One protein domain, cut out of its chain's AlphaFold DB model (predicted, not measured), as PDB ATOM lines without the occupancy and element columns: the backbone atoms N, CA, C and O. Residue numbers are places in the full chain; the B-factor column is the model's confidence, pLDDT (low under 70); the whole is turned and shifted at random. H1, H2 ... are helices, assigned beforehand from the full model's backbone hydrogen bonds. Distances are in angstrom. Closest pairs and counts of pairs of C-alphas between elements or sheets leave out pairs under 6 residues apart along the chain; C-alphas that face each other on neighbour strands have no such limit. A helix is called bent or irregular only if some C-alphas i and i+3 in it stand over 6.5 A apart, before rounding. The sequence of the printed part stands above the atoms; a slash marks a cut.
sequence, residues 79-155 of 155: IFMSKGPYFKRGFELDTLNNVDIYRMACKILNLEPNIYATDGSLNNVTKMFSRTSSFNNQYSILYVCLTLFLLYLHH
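This is residues 79 to 155 of the 155 residues of the protein "Hypothetical protein" of Didymodactylos carnosus (UniProt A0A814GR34). A small body of loops with two short helices, H1 and H2, has a long arm, residues 134 to 155, that sticks out from it and holds the longest helix, H3. The arm makes much of the length of 61 by 32 by 17 A. The 77 printed residues have three named helices, H1, H2, H3 in order, and no named strand; the class is all helix, with 33 residues, under half, in helices. The whole is extended, radius of gyration of the C-alphas 19.1 A.

After residues 79 to 99, H1 spans residues 100 to 109, 14.6 A, from C-alpha 100 at (55.850, -23.001, -39.473). H2 is residues 122 to 128, irregular, with C-alphas 124 and 127 7.5 A apart. H3 is residues 138 to 153, 23.4 A, ending at C-alpha 153 at (32.885, 25.270, -36.877).

H1 and H2 touch, the closest C-alphas, of Arg 103 and Leu 122, being 5.6 A apart, at a steep tilt of 66 degrees, the same way. H3 is apart from both. Every O i to N i+4 pair is within hydrogen-bond range in H1, 11 of 12 in H3, and 1 of 3 in H2, beside 2 of 4 O i to N i+3 pairs.

The printed part has no cut. H1 to H2 is a long link. Residues 132 to 140 have pLDDT under 70.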
ATOM      1  N   ILE A  79      48.703 -30.445 -48.903       89.44
ATOM      2  CA  ILE A  79      48.444 -29.274 -49.749       89.44
ATOM      3  C   ILE A  79      48.284 -28.033 -48.867       89.44
ATOM      4  O   ILE A  79      47.496 -28.035 -47.921       89.44
ATOM      5  N   PHE A  80      48.970 -26.950 -49.230       91.62
ATOM      6  CA  PHE A  80      48.776 -25.625 -48.649       91.62
ATOM      7  C   PHE A  80      48.441 -24.609 -49.743       91.62
ATOM      8  O   PHE A  80      49.129 -24.524 -50.757       91.62
ATOM      9  N   MET A  81      47.393 -23.814 -49.527       93.00
ATOM     10  CA  MET A  81      47.004 -22.726 -50.421       93.00
ATOM     11  C   MET A  81      46.541 -21.535 -49.592       93.00
ATOM     12  O   MET A  81      45.734 -21.681 -48.675       93.00
ATOM     13  N   SER A  82      47.030 -20.344 -49.929       89.50
ATOM     14  CA  SER A  82      46.652 -19.110 -49.251       89.50
ATOM     15  C   SER A  82      46.182 -18.052 -50.245       89.50
ATOM     16  O   SER A  82      46.674 -17.932 -51.366       89.50
ATOM     17  N   LYS A  83      45.179 -17.274 -49.833       92.88
ATOM     18  CA  LYS A  83      44.638 -16.157 -50.607       92.88
ATOM     19  C   LYS A  83      44.308 -15.018 -49.661       92.88
ATOM     20  O   LYS A  83      43.566 -15.198 -48.702       92.88
ATOM     21  N   GLY A  84      44.836 -13.835 -49.945       89.62
ATOM     22  CA  GLY A  84      44.558 -12.646 -49.151       89.62
ATOM     23  C   GLY A  84      45.568 -11.528 -49.397       89.62
ATOM     24  O   GLY A  84      46.561 -11.745 -50.088       89.62
ATOM     25  N   PRO A  85      45.334 -10.334 -48.827       89.38
ATOM     26  CA  PRO A  85      46.187  -9.160 -49.033       89.38
ATOM     27  C   PRO A  85      47.595  -9.306 -48.430       89.38
ATOM     28  O   PRO A  85      48.538  -8.678 -48.908       89.38
ATOM     29  N   TYR A  86      47.742 -10.157 -47.409       90.00
ATOM     30  CA  TYR A  86      49.015 -10.430 -46.736       90.00
ATOM     31  C   TYR A  86      49.958 -11.323 -47.553       90.00
ATOM     32  O   TYR A  86      51.161 -11.312 -47.314       90.00
ATOM     33  N   PHE A  87      49.439 -12.083 -48.519       93.88
ATOM     34  CA  PHE A  87      50.225 -13.004 -49.335       93.88
ATOM     35  C   PHE A  87      50.536 -12.393 -50.703       93.88
ATOM     36  O   PHE A  87      49.734 -11.655 -51.280       93.88
ATOM     37  N   LYS A  88      51.708 -12.711 -51.253       93.75
ATOM     38  CA  LYS A  88      52.038 -12.400 -52.646       93.75
ATOM     39  C   LYS A  88      51.105 -13.168 -53.584       93.75
ATOM     40  O   LYS A  88      50.795 -14.334 -53.359       93.75
ATOM     41  N   ARG A  89      50.673 -12.517 -54.664       92.81
ATOM     42  CA  ARG A  89      49.873 -13.168 -55.713       92.81
ATOM     43  C   ARG A  89      50.766 -14.035 -56.595       92.81
ATOM     44  O   ARG A  89      51.835 -13.574 -56.983       92.81
ATOM     45  N   GLY A  90      50.296 -15.238 -56.932       93.00
ATOM     46  CA  GLY A  90      51.015 -16.173 -57.807       93.00
ATOM     47  C   GLY A  90      52.372 -16.609 -57.251       93.00
ATOM     48  O   GLY A  90      53.280 -16.881 -58.024       93.00
ATOM     49  N   PHE A  91      52.538 -16.586 -55.926       94.00
ATOM     50  CA  PHE A  91      53.764 -17.030 -55.280       94.00
ATOM     51  C   PHE A  91      53.674 -18.519 -54.966       94.00
ATOM     52  O   PHE A  91      52.745 -18.949 -54.284       94.00
ATOM     53  N   GLU A  92      54.666 -19.269 -55.429       93.31
ATOM     54  CA  GLU A  92      54.853 -20.681 -55.114       93.31
ATOM     55  C   GLU A  92      56.048 -20.830 -54.169       93.31
ATOM     56  O   GLU A  92      57.050 -20.121 -54.290       93.31
ATOM     57  N   LEU A  93      55.906 -21.717 -53.186       89.56
ATOM     58  CA  LEU A  93      56.946 -22.053 -52.220       89.56
ATOM     59  C   LEU A  93      57.307 -23.527 -52.399       89.56
ATOM     60  O   LEU A  93      56.403 -24.360 -52.399       89.56
ATOM     61  N   ASP A  94      58.602 -23.833 -52.497       86.00
ATOM     62  CA  ASP A  94      59.087 -25.199 -52.742       86.00
ATOM     63  C   ASP A  94      58.667 -26.175 -51.633       86.00
ATOM     64  O   ASP A  94      58.152 -27.259 -51.901       86.00
ATOM     65  N   THR A  95      58.866 -25.788 -50.371       84.44
ATOM     66  CA  THR A  95      58.507 -26.597 -49.204       84.44
ATOM     67  C   THR A  95      57.938 -25.733 -48.088       84.44
ATOM     68  O   THR A  95      58.418 -24.635 -47.803       84.44
ATOM     69  N   LEU A  96      56.899 -26.250 -47.433       89.56
ATOM     70  CA  LEU A  96      56.308 -25.674 -46.231       89.56
ATOM     71  C   LEU A  96      56.266 -26.746 -45.147       89.56
ATOM     72  O   LEU A  96      55.666 -27.801 -45.349       89.56
ATOM     73  N   ASN A  97      56.852 -26.461 -43.985       90.56
ATOM     74  CA  ASN A  97      56.700 -27.332 -42.827       90.56
ATOM     75  C   ASN A  97      55.444 -26.935 -42.050       90.56
ATOM     76  O   ASN A  97      55.234 -25.760 -41.748       90.56
ATOM     77  N   ASN A  98      54.627 -27.915 -41.658       91.00
ATOM     78  CA  ASN A  98      53.395 -27.654 -40.901       91.00
ATOM     79  C   ASN A  98      53.657 -26.903 -39.584       91.00
ATOM     80  O   ASN A  98      52.823 -26.113 -39.146       91.00
ATOM     81  N   VAL A  99      54.832 -27.098 -38.983       91.56
ATOM     82  CA  VAL A  99      55.247 -26.415 -37.752       91.56
ATOM     83  C   VAL A  99      55.437 -24.900 -37.932       91.56
ATOM     84  O   VAL A  99      55.284 -24.141 -36.975       91.56
ATOM     85  N   ASP A 100      55.680 -24.427 -39.160       93.06
ATOM     86  CA  ASP A 100      55.850 -23.001 -39.473       93.06
ATOM     87  C   ASP A 100      54.503 -22.244 -39.495       93.06
ATOM     88  O   ASP A 100      54.460 -21.019 -39.319       93.06
ATOM     89  N   ILE A 101      53.383 -22.964 -39.663       93.25
ATOM     90  CA  ILE A 101      52.035 -22.394 -39.836       93.25
ATOM     91  C   ILE A 101      51.596 -21.591 -38.608       93.25
ATOM     92  O   ILE A 101      50.975 -20.540 -38.762       93.25
ATOM     93  N   TYR A 102      51.944 -22.031 -37.396       94.31
ATOM     94  CA  TYR A 102      51.611 -21.298 -36.170       94.31
ATOM     95  C   TYR A 102      52.199 -19.879 -36.190       94.31
ATOM     96  O   TYR A 102      51.479 -18.894 -36.018       94.31
ATOM     97  N   ARG A 103      53.501 -19.758 -36.481       92.62
ATOM     98  CA  ARG A 103      54.195 -18.461 -36.518       92.62
ATOM     99  C   ARG A 103      53.688 -17.594 -37.670       92.62
ATOM    100  O   ARG A 103      53.530 -16.385 -37.503       92.62
ATOM    101  N   MET A 104      53.366 -18.210 -38.810       93.31
ATOM    102  CA  MET A 104      52.706 -17.548 -39.939       93.31
ATOM    103  C   MET A 104      51.348 -16.947 -39.532       93.31
ATOM    104  O   MET A 104      51.082 -15.780 -39.819       93.31
ATOM    105  N   ALA A 105      50.507 -17.715 -38.834       93.12
ATOM    106  CA  ALA A 105      49.195 -17.268 -38.370       93.12
ATOM    107  C   ALA A 105      49.311 -16.121 -37.355       93.12
ATOM    108  O   ALA A 105      48.632 -15.105 -37.512       93.12
ATOM    109  N   CYS A 106      50.224 -16.225 -36.382       92.38
ATOM    110  CA  CYS A 106      50.521 -15.134 -35.449       92.38
ATOM    111  C   CYS A 106      50.908 -13.849 -36.190       92.38
ATOM    112  O   CYS A 106      50.388 -12.779 -35.878       92.38
ATOM    113  N   LYS A 107      51.753 -13.946 -37.227       90.69
ATOM    114  CA  LYS A 107      52.158 -12.784 -38.028       90.69
ATOM    115  C   LYS A 107      50.977 -12.116 -38.741       90.69
ATOM    116  O   LYS A 107      50.921 -10.889 -38.773       90.69
ATOM    117  N   ILE A 108      50.054 -12.895 -39.304       92.00
ATOM    118  CA  ILE A 108      48.869 -12.376 -40.014       92.00
ATOM    119  C   ILE A 108      47.893 -11.712 -39.040       92.00
ATOM    120  O   ILE A 108      47.363 -10.644 -39.333       92.00
ATOM    121  N   LEU A 109      47.686 -12.329 -37.874       90.81
ATOM    122  CA  LEU A 109      46.772 -11.848 -36.833       90.81
ATOM    123  C   LEU A 109      47.377 -10.751 -35.944       90.81
ATOM    124  O   LEU A 109      46.698 -10.255 -35.050       90.81
ATOM    125  N   ASN A 110      48.636 -10.369 -36.182       89.75
ATOM    126  CA  ASN A 110      49.389  -9.428 -35.354       89.75
ATOM    127  C   ASN A 110      49.452  -9.846 -33.869       89.75
ATOM    128  O   ASN A 110      49.288  -9.025 -32.968       89.75
ATOM    129  N   LEU A 111      49.680 -11.139 -33.632       90.12
ATOM    130  CA  LEU A 111      49.881 -11.727 -32.310       90.12
ATOM    131  C   LEU A 111      51.369 -11.962 -32.053       90.12
ATOM    132  O   LEU A 111      52.115 -12.327 -32.966       90.12
ATOM    133  N   GLU A 112      51.784 -11.814 -30.799       90.31
ATOM    134  CA  GLU A 112      53.120 -12.209 -30.363       90.31
ATOM    135  C   GLU A 112      53.194 -13.744 -30.258       90.31
ATOM    136  O   GLU A 112      52.425 -14.345 -29.501       90.31
ATOM    137  N   PRO A 113      54.056 -14.416 -31.043       89.19
ATOM    138  CA  PRO A 113      54.167 -15.865 -30.989       89.19
ATOM    139  C   PRO A 113      54.927 -16.303 -29.736       89.19
ATOM    140  O   PRO A 113      55.967 -15.738 -29.396       89.19
ATOM    141  N   ASN A 114      54.488 -17.393 -29.106       88.94
ATOM    142  CA  ASN A 114      55.316 -18.063 -28.109       88.94
ATOM    143  C   ASN A 114      56.452 -18.820 -28.822       88.94
ATOM    144  O   ASN A 114      56.233 -19.868 -29.434       88.94
ATOM    145  N   ILE A 115      57.673 -18.289 -28.731       80.69
ATOM    146  CA  ILE A 115      58.866 -18.844 -29.393       80.69
ATOM    147  C   ILE A 115      59.287 -20.225 -28.867       80.69
ATOM    148  O   ILE A 115      60.050 -20.913 -29.540       80.69
ATOM    149  N   TYR A 116      58.776 -20.647 -27.708       85.00
ATOM    150  CA  TYR A 116      59.056 -21.952 -27.105       85.00
ATOM    151  C   TYR A 116      57.962 -22.991 -27.378       85.00
ATOM    152  O   TYR A 116      58.144 -24.165 -27.071       85.00
ATOM    153  N   ALA A 117      56.819 -22.585 -27.943       79.62
ATOM    154  CA  ALA A 117      55.680 -23.480 -28.160       79.62
ATOM    155  C   ALA A 117      55.814 -24.361 -29.412       79.62
ATOM    156  O   ALA A 117      55.109 -25.356 -29.537       79.62
ATOM    157  N   THR A 118      56.670 -23.971 -30.360       82.69
ATOM    158  CA  THR A 118      56.832 -24.643 -31.659       82.69
ATOM    159  C   THR A 118      58.283 -24.584 -32.115       82.69
ATOM    160  O   THR A 118      58.975 -23.602 -31.845       82.69
ATOM    161  N   ASP A 119      58.715 -25.607 -32.838       87.56
ATOM    162  CA  ASP A 119      60.004 -25.732 -33.530       87.56
ATOM    163  C   ASP A 119      60.038 -25.032 -34.902       87.56
ATOM    164  O   ASP A 119      61.118 -24.766 -35.430       87.56
ATOM    165  N   GLY A 120      58.876 -24.687 -35.467       87.44
ATOM    166  CA  GLY A 120      58.785 -23.980 -36.748       87.44
ATOM    167  C   GLY A 120      59.448 -22.604 -36.738       87.44
ATOM    168  O   GLY A 120      59.755 -22.062 -35.693       87.44
ATOM    169  N   SER A 121      59.668 -21.972 -37.885       90.06
ATOM    170  CA  SER A 121      60.360 -20.690 -38.026       90.06
ATOM    171  C   SER A 121      59.639 -19.764 -38.995       90.06
ATOM    172  O   SER A 121      59.331 -20.137 -40.125       90.06
ATOM    173  N   LEU A 122      59.436 -18.504 -38.591       90.94
ATOM    174  CA  LEU A 122      58.847 -17.504 -39.484       90.94
ATOM    175  C   LEU A 122      59.736 -17.269 -40.720       90.94
ATOM    176  O   LEU A 122      59.221 -17.010 -41.801       90.94
ATOM    177  N   ASN A 123      61.058 -17.427 -40.592       92.12
ATOM    178  CA  ASN A 123      62.006 -17.200 -41.686       92.12
ATOM    179  C   ASN A 123      61.763 -18.112 -42.895       92.12
ATOM    180  O   ASN A 123      61.967 -17.669 -44.027       92.12
ATOM    181  N   ASN A 124      61.273 -19.333 -42.666       91.81
ATOM    182  CA  ASN A 124      60.963 -20.295 -43.725       91.81
ATOM    183  C   ASN A 124      59.812 -19.806 -44.613       91.81
ATOM    184  O   ASN A 124      59.776 -20.077 -45.811       91.81
ATOM    185  N   VAL A 125      58.895 -19.026 -44.036       92.00
ATOM    186  CA  VAL A 125      57.668 -18.575 -44.699       92.00
ATOM    187  C   VAL A 125      57.683 -17.094 -45.054       92.00
ATOM    188  O   VAL A 125      56.883 -16.666 -45.875       92.00
ATOM    189  N   THR A 126      58.617 -16.292 -44.532       91.62
ATOM    190  CA  THR A 126      58.644 -14.831 -44.737       91.62
ATOM    191  C   THR A 126      58.553 -14.414 -46.210       91.62
ATOM    192  O   THR A 126      57.925 -13.406 -46.537       91.62
ATOM    193  N   LYS A 127      59.139 -15.199 -47.126       92.69
ATOM    194  CA  LYS A 127      59.150 -14.898 -48.567       92.69
ATOM    195  C   LYS A 127      57.755 -14.864 -49.201       92.69
ATOM    196  O   LYS A 127      57.612 -14.175 -50.213       92.69
ATOM    197  N   MET A 128      56.753 -15.538 -48.627       92.88
ATOM    198  CA  MET A 128      55.391 -15.577 -49.179       92.88
ATOM    199  C   MET A 128      54.587 -14.301 -48.907       92.88
ATOM    200  O   MET A 128      53.596 -14.044 -49.591       92.88
ATOM    201  N   PHE A 129      54.999 -13.490 -47.929       92.69
ATOM    202  CA  PHE A 129      54.262 -12.287 -47.554       92.69
ATOM    203  C   PHE A 129      54.536 -11.120 -48.504       92.69
ATOM    204  O   PHE A 129      55.660 -10.912 -48.973       92.69
ATOM    205  N   SER A 130      53.495 -10.342 -48.803       88.75
ATOM    206  CA  SER A 130      53.612  -9.094 -49.558       88.75
ATOM    207  C   SER A 130      54.425  -8.063 -48.754       88.75
ATOM    208  O   SER A 130      54.405  -8.038 -47.526       88.75
ATOM    209  N   ARG A 131      55.197  -7.208 -49.444       75.00
ATOM    210  CA  ARG A 131      56.115  -6.229 -48.814       75.00
ATOM    211  C   ARG A 131      55.382  -5.032 -48.170       75.00
ATOM    212  O   ARG A 131      56.010  -4.033 -47.842       75.00
ATOM    213  N   THR A 132      54.068  -5.103 -48.002       58.00
ATOM    214  CA  THR A 132      53.188  -3.964 -47.710       58.00
ATOM    215  C   THR A 132      52.103  -4.408 -46.724       58.00
ATOM    216  O   THR A 132      51.427  -5.396 -46.971       58.00
ATOM    217  N   SER A 133      51.857  -3.752 -45.588       47.47
ATOM    218  CA  SER A 133      52.345  -2.461 -45.081       47.47
ATOM    219  C   SER A 133      52.210  -2.492 -43.556       47.47
ATOM    220  O   SER A 133      51.211  -3.015 -43.064       47.47
ATOM    221  N   SER A 134      53.137  -1.892 -42.797       50.84
ATOM    222  CA  SER A 134      52.758  -1.340 -41.490       50.84
ATOM    223  C   SER A 134      51.473  -0.552 -41.721       50.84
ATOM    224  O   SER A 134      51.468   0.362 -42.548       50.84
ATOM    225  N   PHE A 135      50.367  -0.953 -41.096       52.53
ATOM    226  CA  PHE A 135      49.155  -0.146 -41.107       52.53
ATOM    227  C   PHE A 135      49.505   1.149 -40.373       52.53
ATOM    228  O   PHE A 135      49.412   1.233 -39.152       52.53
ATOM    229  N   ASN A 136      49.992   2.143 -41.115       52.91
ATOM    230  CA  ASN A 136      50.260   3.478 -40.611       52.91
ATOM    231  C   ASN A 136      48.902   4.134 -40.350       52.91
ATOM    232  O   ASN A 136      48.391   4.908 -41.155       52.91
ATOM    233  N   ASN A 137      48.325   3.810 -39.195       54.47
ATOM    234  CA  ASN A 137      47.099   4.384 -38.643       54.47
ATOM    235  C   ASN A 137      47.263   5.859 -38.226       54.47
ATOM    236  O   ASN A 137      46.407   6.416 -37.550       54.47
ATOM    237  N   GLN A 138      48.345   6.522 -38.636       54.84
ATOM    238  CA  GLN A 138      48.590   7.927 -38.320       54.84
ATOM    239  C   GLN A 138      47.648   8.885 -39.069       54.84
ATOM    240  O   GLN A 138      47.411   9.991 -38.600       54.84
ATOM    241  N   TYR A 139      47.059   8.463 -40.196       61.44
ATOM    242  CA  TYR A 139      46.155   9.314 -40.982       61.44
ATOM    243  C   TYR A 139      44.671   9.159 -40.628       61.44
ATOM    244  O   TYR A 139      43.895  10.049 -40.963       61.44
ATOM    245  N   SER A 140      44.254   8.087 -39.939       68.06
ATOM    246  CA  SER A 140      42.833   7.899 -39.597       68.06
ATOM    247  C   SER A 140      42.396   8.826 -38.459       68.06
ATOM    248  O   SER A 140      41.345   9.456 -38.552       68.06
ATOM    249  N   ILE A 141      43.240   9.006 -37.438       76.44
ATOM    250  CA  ILE A 141      42.940   9.862 -36.281       76.44
ATOM    251  C   ILE A 141      42.879  11.338 -36.692       76.44
ATOM    252  O   ILE A 141      41.924  12.023 -36.341       76.44
ATOM    253  N   LEU A 142      43.832  11.822 -37.498       78.50
ATOM    254  CA  LEU A 142      43.815  13.204 -37.999       78.50
ATOM    255  C   LEU A 142      42.576  13.505 -38.853       78.50
ATOM    256  O   LEU A 142      42.026  14.596 -38.747       78.50
ATOM    257  N   TYR A 143      42.104  12.548 -39.657       86.19
ATOM    258  CA  TYR A 143      40.901  12.724 -40.476       86.19
ATOM    259  C   TYR A 143      39.624  12.770 -39.624       86.19
ATOM    260  O   TYR A 143      38.740  13.592 -39.865       86.19
ATOM    261  N   VAL A 144      39.540  11.930 -38.588       89.00
ATOM    262  CA  VAL A 144      38.435  11.961 -37.616       89.00
ATOM    263  C   VAL A 144      38.456  13.269 -36.819       89.00
ATOM    264  O   VAL A 144      37.428  13.922 -36.683       89.00
ATOM    265  N   CYS A 145      39.624  13.723 -36.361       89.88
ATOM    266  CA  CYS A 145      39.748  15.004 -35.666       89.88
ATOM    267  C   CYS A 145      39.404  16.196 -36.574       89.88
ATOM    268  O   CYS A 145      38.696  17.098 -36.137       89.88
ATOM    269  N   LEU A 146      39.853  16.195 -37.834       92.75
ATOM    270  CA  LEU A 146      39.556  17.264 -38.790       92.75
ATOM    271  C   LEU A 146      38.062  17.315 -39.134       92.75
ATOM    272  O   LEU A 146      37.488  18.397 -39.181       92.75
ATOM    273  N   THR A 147      37.414  16.165 -39.334       92.00
ATOM    274  CA  THR A 147      35.963  16.111 -39.599       92.00
ATOM    275  C   THR A 147      35.142  16.581 -38.400       92.00
ATOM    276  O   THR A 147      34.226  17.379 -38.580       92.00
ATOM    277  N   LEU A 148      35.501  16.177 -37.177       93.00
ATOM    278  CA  LEU A 148      34.858  16.672 -35.954       93.00
ATOM    279  C   LEU A 148      35.080  18.180 -35.748       93.00
ATOM    280  O   LEU A 148      34.158  18.886 -35.349       93.00
ATOM    281  N   PHE A 149      36.271  18.691 -36.067       94.94
ATOM    282  CA  PHE A 149      36.580  20.119 -35.984       94.94
ATOM    283  C   PHE A 149      35.791  20.953 -37.005       94.94
ATOM    284  O   PHE A 149      35.237  21.991 -36.658       94.94
ATOM    285  N   LEU A 150      35.689  20.489 -38.253       95.00
ATOM    286  CA  LEU A 150      34.900  21.170 -39.285       95.00
ATOM    287  C   LEU A 150      33.397  21.159 -38.966       95.00
ATOM    288  O   LEU A 150      32.723  22.148 -39.232       95.00
ATOM    289  N   LEU A 151      32.882  20.084 -38.358       93.19
ATOM    290  CA  LEU A 151      31.500  20.024 -37.870       93.19
ATOM    291  C   LEU A 151      31.250  21.000 -36.710       93.19
ATOM    292  O   LEU A 151      30.190  21.614 -36.665       93.19
ATOM    293  N   TYR A 152      32.226  21.180 -35.812       93.50
ATOM    294  CA  TYR A 152      32.147  22.156 -34.720       93.50
ATOM    295  C   TYR A 152      32.128  23.607 -35.222       93.50
ATOM    296  O   TYR A 152      31.413  24.431 -34.671       93.50
ATOM    297  N   LEU A 153      32.877  23.925 -36.284       94.25
ATOM    298  CA  LEU A 153      32.885  25.270 -36.877       94.25
ATOM    299  C   LEU A 153      31.595  25.625 -37.634       94.25
ATOM    300  O   LEU A 153      31.383  26.792 -37.952       94.25
ATOM    301  N   HIS A 154      30.770  24.633 -37.967       89.44
ATOM    302  CA  HIS A 154      29.548  24.816 -38.748       89.44
ATOM    303  C   HIS A 154      28.284  24.953 -37.875       89.44
ATOM    304  O   HIS A 154      27.171  24.922 -38.407       89.44
ATOM    305  N   HIS A 155      28.456  25.079 -36.555       72.81
ATOM    306  CA  HIS A 155      27.400  25.150 -35.547       72.81
ATOM    307  C   HIS A 155      27.575  26.375 -34.639       72.81
ATOM    308  O   HIS A 155      26.537  26.840 -34.110       72.81
TER     309      HIS A 155